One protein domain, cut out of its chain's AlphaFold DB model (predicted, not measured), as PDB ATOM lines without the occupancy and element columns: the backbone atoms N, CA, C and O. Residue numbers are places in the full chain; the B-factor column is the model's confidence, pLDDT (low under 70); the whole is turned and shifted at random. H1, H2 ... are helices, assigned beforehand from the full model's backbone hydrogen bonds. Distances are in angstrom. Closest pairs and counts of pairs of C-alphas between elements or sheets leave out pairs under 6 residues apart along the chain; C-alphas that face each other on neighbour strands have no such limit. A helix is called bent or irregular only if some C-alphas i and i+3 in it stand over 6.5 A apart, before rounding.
ATOM      1  N   ARG A 266     -28.572 -30.319 -29.742       91.06
ATOM      2  CA  ARG A 266     -27.893 -30.933 -28.587       91.06
ATOM      3  C   ARG A 266     -26.372 -30.831 -28.686       91.06
ATOM      4  O   ARG A 266     -25.735 -30.364 -27.748       91.06
ATOM      5  N   LEU A 267     -25.798 -31.150 -29.848       94.00
ATOM      6  CA  LEU A 267     -24.358 -30.997 -30.084       94.00
ATOM      7  C   LEU A 267     -23.882 -29.550 -29.916       94.00
ATOM      8  O   LEU A 267     -22.808 -29.310 -29.363       94.00
ATOM      9  N   SER A 268     -24.672 -28.576 -30.376       92.31
ATOM     10  CA  SER A 268     -24.337 -27.160 -30.213       92.31
ATOM     11  C   SER A 268     -24.316 -26.744 -28.738       92.31
ATOM     12  O   SER A 268     -23.405 -26.028 -28.315       92.31
ATOM     13  N   GLN A 269     -25.263 -27.251 -27.941       93.38
ATOM     14  CA  GLN A 269     -25.335 -26.992 -26.503       93.38
ATOM     15  C   GLN A 269     -24.160 -27.640 -25.763       93.38
ATOM     16  O   GLN A 269     -23.527 -26.984 -24.936       93.38
ATOM     17  N   ASP A 270     -23.795 -28.872 -26.123       93.88
ATOM     18  CA  ASP A 270     -22.643 -29.572 -25.547       93.88
ATOM     19  C   ASP A 270     -21.323 -28.856 -25.872       93.88
ATOM     20  O   ASP A 270     -20.461 -28.696 -25.006       93.88
ATOM     21  N   CYS A 271     -21.171 -28.344 -27.098       91.62
ATOM     22  CA  CYS A 271     -19.993 -27.566 -27.483       91.62
ATOM     23  C   CYS A 271     -19.915 -26.228 -26.733       91.62
ATOM     24  O   CYS A 271     -18.823 -25.803 -26.348       91.62
ATOM     25  N   ALA A 272     -21.053 -25.567 -26.500       91.81
ATOM     26  CA  ALA A 272     -21.115 -24.353 -25.690       91.81
ATOM     27  C   ALA A 272     -20.748 -24.634 -24.223       91.81
ATOM     28  O   ALA A 272     -19.929 -23.910 -23.653       91.81
ATOM     29  N   ALA A 273     -21.271 -25.717 -23.644       90.62
ATOM     30  CA  ALA A 273     -20.947 -26.150 -22.287       90.62
ATOM     31  C   ALA A 273     -19.464 -26.521 -22.139       90.62
ATOM     32  O   ALA A 273     -18.819 -26.126 -21.169       90.62
ATOM     33  N   MET A 274     -18.889 -27.218 -23.123       91.44
ATOM     34  CA  MET A 274     -17.467 -27.560 -23.136       91.44
ATOM     35  C   MET A 274     -16.584 -26.314 -23.262       91.44
ATOM     36  O   MET A 274     -15.583 -26.198 -22.558       91.44
ATOM     37  N   ARG A 275     -16.971 -25.342 -24.098       86.19
ATOM     38  CA  ARG A 275     -16.263 -24.058 -24.207       86.19
ATOM     39  C   ARG A 275     -16.321 -23.270 -22.900       86.19
ATOM     40  O   ARG A 275     -15.312 -22.708 -22.489       86.19
ATOM     41  N   GLU A 276     -17.469 -23.248 -22.230       86.06
ATOM     42  CA  GLU A 276     -17.607 -22.597 -20.926       86.06
ATOM     43  C   GLU A 276     -16.792 -23.317 -19.841       86.06
ATOM     44  O   GLU A 276     -16.136 -22.668 -19.028       86.06
ATOM     45  N   PHE A 277     -16.783 -24.650 -19.846       85.06
ATOM     46  CA  PHE A 277     -15.969 -25.453 -18.938       85.06
ATOM     47  C   PHE A 277     -14.473 -25.176 -19.125       85.06
ATOM     48  O   PHE A 277     -13.776 -24.913 -18.145       85.06
ATOM     49  N   LEU A 278     -13.997 -25.145 -20.372       81.25
ATOM     50  CA  LEU A 278     -12.618 -24.779 -20.691       81.25
ATOM     51  C   LEU A 278     -12.325 -23.326 -20.291       81.25
ATOM     52  O   LEU A 278     -11.328 -23.074 -19.626       81.25
ATOM     53  N   GLY A 279     -13.221 -22.378 -20.573       78.00
ATOM     54  CA  GLY A 279     -13.052 -20.981 -20.150       78.00
ATOM     55  C   GLY A 279     -13.044 -20.786 -18.626       78.00
ATOM     56  O   GLY A 279     -12.422 -19.855 -18.122       78.00
ATOM     57  N   ARG A 280     -13.713 -21.664 -17.867       74.88
ATOM     58  CA  ARG A 280     -13.659 -21.678 -16.395       74.88
ATOM     59  C   ARG A 280     -12.395 -22.358 -15.865       74.88
ATOM     60  O   ARG A 280     -11.875 -21.896 -14.854       74.88
ATOM     61  N   GLY A 281     -11.929 -23.426 -16.517       64.50
ATOM     62  CA  GLY A 281     -10.713 -24.162 -16.145       64.50
ATOM     63  C   GLY A 281      -9.418 -23.426 -16.494       64.50
ATOM     64  O   GLY A 281      -8.442 -23.536 -15.763       64.50
ATOM     65  N   PHE A 282      -9.440 -22.622 -17.557       60.88
ATOM     66  CA  PHE A 282      -8.343 -21.768 -18.012       60.88
ATOM     67  C   PHE A 282      -8.682 -20.291 -17.804       60.88
ATOM     68  O   PHE A 282      -8.546 -19.484 -18.724       60.88
ATOM     69  N   ARG A 283      -9.184 -19.906 -16.622       57.97
ATOM     70  CA  ARG A 283      -9.318 -18.478 -16.305       57.97
ATOM     71  C   ARG A 283      -7.929 -17.835 -16.318       57.97
ATOM     72  O   ARG A 283      -7.195 -17.907 -15.337       57.97
ATOM     73  N   ILE A 284      -7.636 -17.198 -17.449       55.72
ATOM     74  CA  ILE A 284      -6.595 -16.199 -17.685       55.72
ATOM     75  C   ILE A 284      -6.650 -15.224 -16.505       55.72
ATOM     76  O   ILE A 284      -7.597 -14.447 -16.376       55.72
ATOM     77  N   GLY A 285      -5.734 -15.369 -15.558       55.00
ATOM     78  CA  GLY A 285      -5.736 -14.596 -14.319       55.00
ATOM     79  C   GLY A 285      -4.926 -15.259 -13.214       55.00
ATOM     80  O   GLY A 285      -4.074 -14.612 -12.625       55.00
ATOM     81  N   GLU A 286      -5.117 -16.559 -12.970       53.38
ATOM     82  CA  GLU A 286      -4.342 -17.251 -11.923       53.38
ATOM     83  C   GLU A 286      -2.922 -17.618 -12.408       53.38
ATOM     84  O   GLU A 286      -1.959 -17.577 -11.643       53.38
ATOM     85  N   GLU A 287      -2.769 -17.900 -13.707       52.12
ATOM     86  CA  GLU A 287      -1.467 -18.164 -14.331       52.12
ATOM     87  C   GLU A 287      -0.625 -16.879 -14.458       52.12
ATOM     88  O   GLU A 287       0.547 -16.893 -14.082       52.12
ATOM     89  N   ASP A 288      -1.244 -15.750 -14.823       58.72
ATOM     90  CA  ASP A 288      -0.606 -14.424 -14.916       58.72
ATOM     91  C   ASP A 288      -0.086 -13.911 -13.564       58.72
ATOM     92  O   ASP A 288       1.009 -13.350 -13.475       58.72
ATOM     93  N   GLU A 289      -0.829 -14.120 -12.474       58.47
ATOM     94  CA  GLU A 289      -0.359 -13.758 -11.131       58.47
ATOM     95  C   GLU A 289       0.818 -14.644 -10.694       58.47
ATOM     96  O   GLU A 289       1.776 -14.177 -10.079       58.47
ATOM     97  N   SER A 290       0.801 -15.926 -11.064       57.78
ATOM     98  CA  SER A 290       1.899 -16.846 -10.762       57.78
ATOM     99  C   SER A 290       3.161 -16.554 -11.585       57.78
ATOM    100  O   SER A 290       4.281 -16.671 -11.073       57.78
ATOM    101  N   GLU A 291       3.001 -16.143 -12.843       65.06
ATOM    102  CA  GLU A 291       4.097 -15.804 -13.742       65.06
ATOM    103  C   GLU A 291       4.681 -14.433 -13.414       65.06
ATOM    104  O   GLU A 291       5.904 -14.314 -13.312       65.06
ATOM    105  N   SER A 292       3.839 -13.443 -13.110       64.88
ATOM    106  CA  SER A 292       4.284 -12.147 -12.593       64.88
ATOM    107  C   SER A 292       5.001 -12.291 -11.253       64.88
ATOM    108  O   SER A 292       6.073 -11.720 -11.091       64.88
ATOM    109  N   PHE A 293       4.530 -13.146 -10.338       64.38
ATOM    110  CA  PHE A 293       5.235 -13.420  -9.081       64.38
ATOM    111  C   PHE A 293       6.567 -14.154  -9.298       64.38
ATOM    112  O   PHE A 293       7.560 -13.897  -8.612       64.38
ATOM    113  N   ARG A 294       6.640 -15.063 -10.279       71.19
ATOM    114  CA  ARG A 294       7.910 -15.683 -10.698       71.19
ATOM    115  C   ARG A 294       8.845 -14.673 -11.354       71.19
ATOM    116  O   ARG A 294      10.058 -14.785 -11.201       71.19
ATOM    117  N   GLN A 295       8.320 -13.717 -12.104       71.44
ATOM    118  CA  GLN A 295       9.094 -12.679 -12.776       71.44
ATOM    119  C   GLN A 295       9.592 -11.625 -11.783       71.44
ATOM    120  O   GLN A 295      10.754 -11.243 -11.843       71.44
ATOM    121  N   GLU A 296       8.773 -11.258 -10.801       70.56
ATOM    122  CA  GLU A 296       9.140 -10.405  -9.673       70.56
ATOM    123  C   GLU A 296      10.204 -11.080  -8.807       70.56
ATOM    124  O   GLU A 296      11.221 -10.469  -8.504       70.56
ATOM    125  N   LYS A 297      10.065 -12.378  -8.499       69.62
ATOM    126  CA  LYS A 297      11.127 -13.136  -7.816       69.62
ATOM    127  C   LYS A 297      12.419 -13.208  -8.625       69.62
ATOM    128  O   LYS A 297      13.491 -13.097  -8.040       69.62
ATOM    129  N   ARG A 298      12.340 -13.364  -9.951       66.75
ATOM    130  CA  ARG A 298      13.515 -13.279 -10.834       66.75
ATOM    131  C   ARG A 298      14.139 -11.881 -10.796       66.75
ATOM    132  O   ARG A 298      15.355 -11.785 -10.725       66.75
ATOM    133  N   ALA A 299      13.336 -10.818 -10.764       62.31
ATOM    134  CA  ALA A 299      13.810  -9.438 -10.684       62.31
ATOM    135  C   ALA A 299      14.423  -9.091  -9.315       62.31
ATOM    136  O   ALA A 299      15.464  -8.446  -9.260       62.31
ATOM    137  N   ILE A 300      13.829  -9.559  -8.215       61.78
ATOM    138  CA  ILE A 300      14.366  -9.394  -6.857       61.78
ATOM    139  C   ILE A 300      15.654 -10.201  -6.704       61.78
ATOM    140  O   ILE A 300      16.629  -9.681  -6.174       61.78
ATOM    141  N   ASN A 301      15.706 -11.429  -7.226       54.00
ATOM    142  CA  ASN A 301      16.950 -12.196  -7.272       54.00
ATOM    143  C   ASN A 301      18.006 -11.497  -8.132       54.00
ATOM    144  O   ASN A 301      19.163 -11.505  -7.746       54.00
ATOM    145  N   HIS A 302      17.615 -10.840  -9.229       55.81
ATOM    146  CA  HIS A 302      18.511 -10.030 -10.058       55.81
ATOM    147  C   HIS A 302      18.993  -8.739  -9.355       55.81
ATOM    148  O   HIS A 302      20.040  -8.186  -9.681       55.81
ATOM    149  N   GLN A 303      18.228  -8.202  -8.405       55.50
ATOM    150  CA  GLN A 303      18.646  -7.049  -7.598       55.50
ATOM    151  C   GLN A 303      19.488  -7.470  -6.391       55.50
ATOM    152  O   GLN A 303      20.418  -6.769  -6.023       55.50
ATOM    153  N   ALA A 304      19.209  -8.636  -5.809       47.62
ATOM    154  CA  ALA A 304      20.022  -9.242  -4.758       47.62
ATOM    155  C   ALA A 304      21.278  -9.955  -5.305       47.62
ATOM    156  O   ALA A 304      22.113 -10.403  -4.523       47.62
ATOM    157  N   SER A 305      21.415 -10.073  -6.634       50.41
ATOM    158  CA  SER A 305      22.555 -10.683  -7.332       50.41
ATOM    159  C   SER A 305      23.679  -9.711  -7.665       50.41
ATOM    160  O   SER A 305      24.685 -10.130  -8.241       50.41
TER     161      SER A 305
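What this domain is: This is residues 266 to 305 of the 382 residues of an uncharacterized protein of Aureobasidium namibiae CBS 147.97 (UniProt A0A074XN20). H2, the longer helix, and H1 follow one another end to end and make a thin rod, with a tight link between them near the middle. The chain does not fold back on itself: residues 266 to 305 stand free, with no second layer beside either helix. The printed part has 40 residues and two named helices, H1 then H2, which hold 35 of them; there is no named strand, and the class is all helix. The whole is extended, with a radius of gyration of the C-alphas of 17.8 A and spans of 58 by 9 by 7 A.

Where its parts are: Find C-alpha 286 at (-4.342, -17.251, -11.923); from there H2, residues 286 to 304, runs 26.6 A to C-alpha 304 at (20.022, -9.242, -4.758). Go back to C-alpha 266 at (-27.893, -30.933, -28.587), where H1, residues 266 to 281, begins; it runs 22.3 A to C-alpha 281. In each helix you will find x, y and z larger at the last C-alpha than at the first.

How they stand to each other: Look at residues 282 to 285, the tight link of 4 residues between H1 and H2. The two helices are apart, with no C-alpha of the one within 8 A of the other. In both H1 and H2, every O i to N i+4 pair is within hydrogen-bond range, and neither helix is bent.

The domain as a whole: The C-alphas of Arg 266 and Ser 305, the first and last printed, are the two farthest apart, at 58.4 A. The printed part has no cut, and no link is long. In the B-factor column, the mean pLDDT of the printed part is 70.7; it is 87 for H1 and 61 for H2. This model's confidence is under 70 at 22 residues, namely 281 to 293 and 297 to 305.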